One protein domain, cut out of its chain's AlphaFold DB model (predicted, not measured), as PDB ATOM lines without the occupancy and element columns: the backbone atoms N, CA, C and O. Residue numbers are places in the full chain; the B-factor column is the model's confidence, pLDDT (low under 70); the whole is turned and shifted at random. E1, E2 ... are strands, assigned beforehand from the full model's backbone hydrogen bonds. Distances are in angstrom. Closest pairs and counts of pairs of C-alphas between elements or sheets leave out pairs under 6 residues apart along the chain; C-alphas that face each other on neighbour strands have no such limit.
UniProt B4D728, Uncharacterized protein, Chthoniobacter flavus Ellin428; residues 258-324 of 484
ATOM      1  N   LEU A 258      96.057 124.231 153.306       92.00
ATOM      2  CA  LEU A 258      96.172 124.056 151.858       92.00
ATOM      3  C   LEU A 258      96.506 122.599 151.515       92.00
ATOM      4  O   LEU A 258      97.590 122.113 151.824       92.00
ATOM      5  N   ALA A 259      95.606 121.921 150.814       93.69
ATOM      6  CA  ALA A 259      95.905 120.629 150.208       93.69
ATOM      7  C   ALA A 259      96.257 120.832 148.732       93.69
ATOM      8  O   ALA A 259      95.520 121.522 148.027       93.69
ATOM      9  N   VAL A 260      97.358 120.249 148.259       95.25
ATOM     10  CA  VAL A 260      97.769 120.280 146.847       95.25
ATOM     11  C   VAL A 260      98.293 118.913 146.439       95.25
ATOM     12  O   VAL A 260      99.078 118.316 147.162       95.25
ATOM     13  N   ALA A 261      97.916 118.437 145.261       95.44
ATOM     14  CA  ALA A 261      98.526 117.282 144.624       95.44
ATOM     15  C   ALA A 261      98.792 117.576 143.145       95.44
ATOM     16  O   ALA A 261      97.985 118.220 142.477       95.44
ATOM     17  N   THR A 262      99.910 117.095 142.612       94.44
ATOM     18  CA  THR A 262     100.229 117.189 141.185       94.44
ATOM     19  C   THR A 262     100.145 115.813 140.544       94.44
ATOM     20  O   THR A 262     100.855 114.898 140.943       94.44
ATOM     21  N   ASN A 263      99.358 115.679 139.495       92.31
ATOM     22  CA  ASN A 263      99.186 114.461 138.723       92.31
ATOM     23  C   ASN A 263      99.896 114.566 137.364       92.31
ATOM     24  O   ASN A 263     100.273 115.668 136.933       92.31
ATOM     25  N   PRO A 264     100.084 113.435 136.656       89.69
ATOM     26  CA  PRO A 264     100.402 113.460 135.236       89.69
ATOM     27  C   PRO A 264      99.447 114.384 134.477       89.69
ATOM     28  O   PRO A 264      98.271 114.512 134.825       89.69
ATOM     29  N   GLY A 265      99.974 115.059 133.462       86.88
ATOM     30  CA  GLY A 265      99.172 115.925 132.620       86.88
ATOM     31  C   GLY A 265      98.075 115.169 131.873       86.88
ATOM     32  O   GLY A 265      98.142 113.957 131.668       86.88
ATOM     33  N   ARG A 266      97.049 115.914 131.474       90.44
ATOM     34  CA  ARG A 266      95.901 115.416 130.716       90.44
ATOM     35  C   ARG A 266      95.686 116.278 129.482       90.44
ATOM     36  O   ARG A 266      96.178 117.400 129.399       90.44
ATOM     37  N   THR A 267      94.939 115.744 128.526       88.44
ATOM     38  CA  THR A 267      94.460 116.534 127.392       88.44
ATOM     39  C   THR A 267      93.116 117.144 127.762       88.44
ATOM     40  O   THR A 267      92.211 116.416 128.170       88.44
ATOM     41  N   VAL A 268      92.989 118.462 127.638       86.50
ATOM     42  CA  VAL A 268      91.735 119.187 127.877       86.50
ATOM     43  C   VAL A 268      91.292 119.818 126.567       86.50
ATOM     44  O   VAL A 268      92.114 120.321 125.803       86.50
ATOM     45  N   THR A 269      89.992 119.758 126.292       82.81
ATOM     46  CA  THR A 269      89.405 120.488 125.167       82.81
ATOM     47  C   THR A 269      88.947 121.840 125.681       82.81
ATOM     48  O   THR A 269      88.016 121.901 126.476       82.81
ATOM     49  N   VAL A 270      89.617 122.895 125.239       72.19
ATOM     50  CA  VAL A 270      89.345 124.284 125.606       72.19
ATOM     51  C   VAL A 270      88.882 124.994 124.343       72.19
ATOM     52  O   VAL A 270      89.615 124.997 123.357       72.19
ATOM     53  N   GLU A 271      87.665 125.539 124.333       71.31
ATOM     54  CA  GLU A 271      87.103 126.239 123.161       71.31
ATOM     55  C   GLU A 271      87.203 125.424 121.851       71.31
ATOM     56  O   GLU A 271      87.530 125.926 120.775       71.31
ATOM     57  N   GLY A 272      86.980 124.108 121.946       77.38
ATOM     58  CA  GLY A 272      87.074 123.178 120.813       77.38
ATOM     59  C   GLY A 272      88.500 122.797 120.393       77.38
ATOM     60  O   GLY A 272      88.664 121.936 119.528       77.38
ATOM     61  N   GLN A 273      89.534 123.369 121.016       79.19
ATOM     62  CA  GLN A 273      90.930 123.003 120.795       79.19
ATOM     63  C   GLN A 273      91.416 122.005 121.846       79.19
ATOM     64  O   GLN A 273      91.361 122.246 123.050       79.19
ATOM     65  N   SER A 274      91.932 120.870 121.380       85.38
ATOM     66  CA  SER A 274      92.522 119.854 122.247       85.38
ATOM     67  C   SER A 274      93.956 120.246 122.611       85.38
ATOM     68  O   SER A 274      94.832 120.268 121.746       85.38
ATOM     69  N   THR A 275      94.198 120.563 123.882       84.06
ATOM     70  CA  THR A 275      95.516 120.955 124.396       84.06
ATOM     71  C   THR A 275      96.027 119.906 125.372       84.06
ATOM     72  O   THR A 275      95.375 119.594 126.369       84.06
ATOM     73  N   ALA A 276      97.205 119.351 125.087       86.69
ATOM     74  CA  ALA A 276      97.889 118.425 125.980       86.69
ATOM     75  C   ALA A 276      98.713 119.202 127.015       86.69
ATOM     76  O   ALA A 276      99.632 119.945 126.664       86.69
ATOM     77  N   PHE A 277      98.397 119.005 128.293       88.69
ATOM     78  CA  PHE A 277      99.151 119.569 129.407       88.69
ATOM     79  C   PHE A 277     100.168 118.565 129.940       88.69
ATOM     80  O   PHE A 277      99.971 117.355 129.838       88.69
ATOM     81  N   GLN A 278     101.259 119.057 130.526       86.56
ATOM     82  CA  GLN A 278     102.306 118.201 131.098       86.56
ATOM     83  C   GLN A 278     102.030 117.830 132.556       86.56
ATOM     84  O   GLN A 278     102.441 116.756 133.008       86.56
ATOM     85  N   LYS A 279     101.331 118.697 133.294       90.12
ATOM     86  CA  LYS A 279     100.919 118.456 134.678       90.12
ATOM     87  C   LYS A 279      99.512 118.947 134.937       90.12
ATOM     88  O   LYS A 279      99.075 119.929 134.349       90.12
ATOM     89  N   SER A 280      98.852 118.261 135.858       94.00
ATOM     90  CA  SER A 280      97.603 118.698 136.465       94.00
ATOM     91  C   SER A 280      97.859 118.926 137.948       94.00
ATOM     92  O   SER A 280      98.465 118.085 138.601       94.00
ATOM     93  N   ILE A 281      97.455 120.062 138.480       94.56
ATOM     94  CA  ILE A 281      97.553 120.426 139.889       94.56
ATOM     95  C   ILE A 281      96.125 120.446 140.400       94.56
ATOM     96  O   ILE A 281      95.283 121.097 139.802       94.56
ATOM     97  N   ILE A 282      95.834 119.748 141.484       96.44
ATOM     98  CA  ILE A 282      94.542 119.803 142.164       96.44
ATOM     99  C   ILE A 282      94.777 120.269 143.586       96.44
ATOM    100  O   ILE A 282      95.789 119.921 144.194       96.44
ATOM    101  N   GLY A 283      93.863 121.055 144.128       96.44
ATOM    102  CA  GLY A 283      94.011 121.518 145.489       96.44
ATOM    103  C   GLY A 283      92.734 122.034 146.114       96.44
ATOM    104  O   GLY A 283      91.689 122.162 145.476       96.44
ATOM    105  N   MET A 284      92.839 122.300 147.408       96.62
ATOM    106  CA  MET A 284      91.770 122.850 148.218       96.62
ATOM    107  C   MET A 284      92.356 123.847 149.203       96.62
ATOM    108  O   MET A 284      93.208 123.509 150.028       96.62
ATOM    109  N   VAL A 285      91.875 125.078 149.118       94.50
ATOM    110  CA  VAL A 285      92.163 126.126 150.088       94.50
ATOM    111  C   VAL A 285      91.155 126.020 151.226       94.50
ATOM    112  O   VAL A 285      89.955 125.967 150.968       94.50
ATOM    113  N   GLN A 286      91.616 125.995 152.475       94.25
ATOM    114  CA  GLN A 286      90.747 125.929 153.654       94.25
ATOM    115  C   GLN A 286      90.516 127.322 154.264       94.25
ATOM    116  O   GLN A 286      91.403 128.176 154.168       94.25
ATOM    117  N   PRO A 287      89.399 127.552 154.984       93.31
ATOM    118  CA  PRO A 287      89.162 128.786 155.749       93.31
ATOM    119  C   PRO A 287      90.300 129.146 156.712       93.31
ATOM    120  O   PRO A 287      90.614 130.314 156.922       93.31
ATOM    121  N   ALA A 288      90.981 128.133 157.253       88.94
ATOM    122  CA  ALA A 288      92.135 128.329 158.119       88.94
ATOM    123  C   ALA A 288      93.326 129.001 157.406       88.94
ATOM    124  O   ALA A 288      94.203 129.523 158.086       88.94
ATOM    125  N   LEU A 289      93.401 129.013 156.066       87.50
ATOM    126  CA  LEU A 289      94.504 129.665 155.352       87.50
ATOM    127  C   LEU A 289      94.492 131.182 155.549       87.50
ATOM    128  O   LEU A 289      95.544 131.765 155.804       87.50
ATOM    129  N   HIS A 290      93.321 131.811 155.451       87.75
ATOM    130  CA  HIS A 290      93.171 133.258 155.548       87.75
ATOM    131  C   HIS A 290      91.790 133.615 156.117       87.75
ATOM    132  O   HIS A 290      90.797 133.078 155.632       87.75
ATOM    133  N   PRO A 291      91.674 134.574 157.059       89.12
ATOM    134  CA  PRO A 291      90.401 134.920 157.710       89.12
ATOM    135  C   PRO A 291      89.321 135.446 156.756       89.12
ATOM    136  O   PRO A 291      88.154 135.517 157.126       89.12
ATOM    137  N   ALA A 292      89.701 135.842 155.541       92.38
ATOM    138  CA  ALA A 292      88.745 136.225 154.509       92.38
ATOM    139  C   ALA A 292      88.025 135.038 153.862       92.38
ATOM    140  O   ALA A 292      87.001 135.233 153.225       92.38
ATOM    141  N   ILE A 293      88.561 133.827 153.958       94.81
ATOM    142  CA  ILE A 293      88.001 132.659 153.285       94.81
ATOM    143  C   ILE A 293      86.911 132.086 154.184       94.81
ATOM    144  O   ILE A 293      87.186 131.628 155.289       94.81
ATOM    145  N   LYS A 294      85.664 132.130 153.718       95.69
ATOM    146  CA  LYS A 294      84.495 131.715 154.510       95.69
ATOM    147  C   LYS A 294      84.250 130.210 154.450       95.69
ATOM    148  O   LYS A 294      83.760 129.627 155.410       95.69
ATOM    149  N   GLN A 295      84.594 129.593 153.325       95.62
ATOM    150  CA  GLN A 295      84.415 128.168 153.058       95.62
ATOM    151  C   GLN A 295      85.558 127.645 152.190       95.62
ATOM    152  O   GLN A 295      86.272 128.426 151.562       95.62
ATOM    153  N   SER A 296      85.747 126.329 152.167       95.69
ATOM    154  CA  SER A 296      86.817 125.710 151.390       95.69
ATOM    155  C   SER A 296      86.636 125.967 149.890       95.69
ATOM    156  O   SER A 296      85.520 125.916 149.377       95.69
ATOM    157  N   ILE A 297      87.735 126.231 149.180       97.12
ATOM    158  CA  ILE A 297      87.734 126.529 147.743       97.12
ATOM    159  C   ILE A 297      88.555 125.459 147.031       97.12
ATOM    160  O   ILE A 297      89.779 125.406 147.174       97.12
ATOM    161  N   SER A 298      87.877 124.594 146.278       97.31
ATOM    162  CA  SER A 298      88.514 123.624 145.390       97.31
ATOM    163  C   SER A 298      89.096 124.329 144.161       97.31
ATOM    164  O   SER A 298      88.526 125.305 143.662       97.31
ATOM    165  N   PHE A 299      90.233 123.847 143.666       97.56
ATOM    166  CA  PHE A 299      90.799 124.293 142.398       97.56
ATOM    167  C   PHE A 299      91.538 123.172 141.669       97.56
ATOM    168  O   PHE A 299      92.021 122.212 142.274       97.56
ATOM    169  N   SER A 300      91.662 123.317 140.356       96.69
ATOM    170  CA  SER A 300      92.555 122.529 139.522       96.69
ATOM    171  C   SER A 300      93.226 123.404 138.471       96.69
ATOM    172  O   SER A 300      92.570 124.260 137.893       96.69
ATOM    173  N   ALA A 301      94.506 123.178 138.201       95.38
ATOM    174  CA  ALA A 301      95.274 123.874 137.182       95.38
ATOM    175  C   ALA A 301      96.028 122.864 136.312       95.38
ATOM    176  O   ALA A 301      96.873 122.126 136.809       95.38
ATOM    177  N   ASP A 302      95.761 122.836 135.017       93.81
ATOM    178  CA  ASP A 302      96.550 122.093 134.045       93.81
ATOM    179  C   ASP A 302      97.593 123.035 133.429       93.81
ATOM    180  O   ASP A 302      97.262 124.136 132.986       93.81
ATOM    181  N   VAL A 303      98.867 122.633 133.447       88.94
ATOM    182  CA  VAL A 303     100.004 123.481 133.056       88.94
ATOM    183  C   VAL A 303     100.994 122.739 132.160       88.94
ATOM    184  O   VAL A 303     101.236 121.535 132.311       88.94
ATOM    185  N   SER A 304     101.610 123.485 131.245       83.12
ATOM    186  CA  SER A 304     102.714 123.019 130.401       83.12
ATOM    187  C   SER A 304     103.989 123.816 130.675       83.12
ATOM    188  O   SER A 304     103.974 125.042 130.765       83.12
ATOM    189  N   PHE A 305     105.119 123.123 130.789       73.56
ATOM    190  CA  PHE A 305     106.448 123.710 130.924       73.56
ATOM    191  C   PHE A 305     107.132 123.731 129.553       73.56
ATOM    192  O   PHE A 305     107.294 122.697 128.906       73.56
ATOM    193  N   VAL A 306     107.561 124.912 129.101       62.41
ATOM    194  CA  VAL A 306     108.366 125.027 127.876       62.41
ATOM    195  C   VAL A 306     109.850 124.954 128.245       62.41
ATOM    196  O   VAL A 306     110.307 125.758 129.070       62.41
ATOM    197  N   PRO A 307     110.628 124.038 127.643       51.78
ATOM    198  CA  PRO A 307     112.069 123.985 127.817       51.78
ATOM    199  C   PRO A 307     112.713 125.117 127.001       51.78
ATOM    200  O   PRO A 307     113.125 124.921 125.869       51.78
ATOM    201  N   LYS A 308     112.804 126.308 127.607       46.56
ATOM    202  CA  LYS A 308     113.499 127.518 127.114       46.56
ATOM    203  C   LYS A 308     112.866 128.223 125.894       46.56
ATOM    204  O   LYS A 308     112.554 127.625 124.877       46.56
ATOM    205  N   GLY A 309     112.755 129.552 125.986       53.16
ATOM    206  CA  GLY A 309     112.638 130.453 124.827       53.16
ATOM    207  C   GLY A 309     111.246 130.724 124.235       53.16
ATOM    208  O   GLY A 309     111.149 131.594 123.378       53.16
ATOM    209  N   GLY A 310     110.178 130.051 124.680       55.44
ATOM    210  CA  GLY A 310     108.798 130.354 124.262       55.44
ATOM    211  C   GLY A 310     108.070 131.261 125.259       55.44
ATOM    212  O   GLY A 310     108.092 130.979 126.457       55.44
ATOM    213  N   ALA A 311     107.445 132.339 124.770       59.66
ATOM    214  CA  ALA A 311     106.894 133.424 125.590       59.66
ATOM    215  C   ALA A 311     105.530 133.134 126.250       59.66
ATOM    216  O   ALA A 311     105.141 133.882 127.140       59.66
ATOM    217  N   LEU A 312     104.822 132.061 125.876       61.69
ATOM    218  CA  LEU A 312     103.470 131.783 126.380       61.69
ATOM    219  C   LEU A 312     103.318 130.303 126.744       61.69
ATOM    220  O   LEU A 312     103.779 129.416 126.018       61.69
ATOM    221  N   ARG A 313     102.720 130.032 127.910       76.06
ATOM    222  CA  ARG A 313     102.467 128.679 128.417       76.06
ATOM    223  C   ARG A 313     100.963 128.494 128.494       76.06
ATOM    224  O   ARG A 313     100.341 129.225 129.262       76.06
ATOM    225  N   PRO A 314     100.389 127.523 127.766       85.25
ATOM    226  CA  PRO A 314      98.980 127.273 127.915       85.25
ATOM    227  C   PRO A 314      98.740 126.850 129.360       85.25
ATOM    228  O   PRO A 314      99.507 126.056 129.929       85.25
ATOM    229  N   TYR A 315      97.677 127.377 129.942       90.19
ATOM    230  CA  TYR A 315      97.187 126.931 131.230       90.19
ATOM    231  C   TYR A 315      95.668 126.861 131.198       90.19
ATOM    232  O   TYR A 315      95.004 127.587 130.463       90.19
ATOM    233  N   HIS A 316      95.130 125.960 132.000       94.62
ATOM    234  CA  HIS A 316      93.701 125.808 132.196       94.62
ATOM    235  C   HIS A 316      93.450 125.697 133.694       94.62
ATOM    236  O   HIS A 316      93.899 124.755 134.339       94.62
ATOM    237  N   PHE A 317      92.794 126.696 134.261       96.31
ATOM    238  CA  PHE A 317      92.514 126.824 135.678       96.31
ATOM    239  C   PHE A 317      91.013 126.753 135.916       96.31
ATOM    240  O   PHE A 317      90.236 127.435 135.262       96.31
ATOM    241  N   VAL A 318      90.613 125.953 136.893       96.94
ATOM    242  CA  VAL A 318      89.229 125.781 137.312       96.94
ATOM    243  C   VAL A 318      89.170 125.927 138.824       96.94
ATOM    244  O   VAL A 318      90.012 125.369 139.520       96.94
ATOM    245  N   ALA A 319      88.184 126.646 139.352       97.38
ATOM    246  CA  ALA A 319      88.003 126.814 140.791       97.38
ATOM    247  C   ALA A 319      86.531 126.875 141.206       97.38
ATOM    248  O   ALA A 319      85.636 126.998 140.367       97.38
ATOM    249  N   ALA A 320      86.309 126.788 142.522       95.94
ATOM    250  CA  ALA A 320      84.995 126.858 143.157       95.94
ATOM    251  C   ALA A 320      84.008 125.862 142.530       95.94
ATOM    252  O   ALA A 320      82.943 126.240 142.044       95.94
ATOM    253  N   ASP A 321      84.413 124.589 142.487       94.62
ATOM    254  CA  ASP A 321      83.622 123.475 141.953       94.62
ATOM    255  C   ASP A 321      83.213 123.648 140.479       94.62
ATOM    256  O   ASP A 321      82.121 123.264 140.064       94.62
ATOM    257  N   GLY A 322      84.095 124.242 139.668       95.31
ATOM    258  CA  GLY A 322      83.849 124.439 138.236       95.31
ATOM    259  C   GLY A 322      83.108 125.725 137.885       95.31
ATOM    260  O   GLY A 322      82.812 125.958 136.715       95.31
ATOM    261  N   LYS A 323      82.799 126.565 138.877       97.12
ATOM    262  CA  LYS A 323      82.102 127.839 138.662       97.12
ATOM    263  C   LYS A 323      83.003 128.938 138.121       97.12
ATOM    264  O   LYS A 323      82.483 129.915 137.595       97.12
ATOM    265  N   LEU A 324      84.318 128.803 138.268       97.62
ATOM    266  CA  LEU A 324      85.307 129.654 137.619       97.62
ATOM    267  C   LEU A 324      86.184 128.788 136.723       97.62
ATOM    268  O   LEU A 324      86.736 127.798 137.194       97.62
TER     269      LEU A 324
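Overview. This is residues 258 to 324 of the 484 residues of an uncharacterized protein of Chthoniobacter flavus Ellin428 (UniProt B4D728). A single four-stranded antiparallel sheet makes the body, and a small hairpin, E2 and E3, stands at one end of it, where the chain turns away after E1 and comes back into E4 through about a right angle. The two long links lie at opposite ends of the sheet, E4 to E5 at one and E5 to E6 at the other, the same end as the small hairpin, and between them they make the longest axis. The printed part has 67 residues with six named strands, E1 to E6 in order along the chain, and no named helix; the class is all strand. The large sheet has the order E1, E4, E5, E6, and E2 and E3 form a second sheet of two antiparallel strands. The whole is loose, with a radius of gyration of the C-alphas of 13.9 A and spans of 39 by 27 by 21 A.

Arrangement. The printed part opens with E1, residues 258 to 264, an edge strand of the large sheet. Its neighbour is E4, residues 279 to 285, antiparallel at 165 degrees; the C-alphas of Val 260 and Gly 283 face each other at 4.2 A, and N 261 and O 282 are within hydrogen-bond range at 2.8 A. Between these two along the chain come E2, residues 267 to 270, and E3, residues 273 to 276, a hairpin at 150 degrees, with N 268 and O 275 at 2.9 A and N 275 and O 268 at 2.8 A. E3 runs on into E4 across a break of 2 residues, at 91 degrees. E4 forms a hairpin with E5, residues 297 to 303, antiparallel at 164 degrees; N 281 and O 301 are 2.7 A apart, and N 301 and O 281 also 2.7 A. E5 forms the next hairpin with E6, residues 315 to 319, the other edge strand, antiparallel at 171 degrees, with N 300 and O 318 at 2.8 A. E4, E5 and E6 make a meander, each strand the antiparallel neighbour of the one before. Among the pairs that are apart are E1 and E6, and E3 and E5; E2 and E6 are only just apart, at 8.0 A between their closest C-alphas.

Along the chain. E1 begins at C-alpha 258, at (96.172, 124.056, 151.858), and is 20.2 A long from first to last C-alpha. E2 and E3, four residues each, measure 9.5 A and 9.8 A. E4 is 19.3 A long and starts at C-alpha 279, at (100.919, 118.456, 134.678). E5 is 19.4 A long. E6 is 13.3 A long and ends at C-alpha 319, at (88.003, 126.814, 140.791).

Size, cuts and confidence. The two C-alphas farthest apart are those of Lys 294 and Gly 309, at 40.9 A, one in each long link. The first and last printed C-alphas, Leu 258 and Leu 324, are 18.8 A apart. The links E4 to E5 and E5 to E6 are long, with 11 residues each, while those from E1 to E2, E2 to E3 and E3 to E4 are tight, with 2 residues each. From edge to edge of the large sheet the strands' lines turn by 40 degrees, and its C-alphas lie up to 3.9 A off their best plane, only just under 4 A. The printed part has no cut. The mean pLDDT of the printed part is 87.0; the model's confidence is low, under 70, at residues 306 to 312, in the link from E5 to E6.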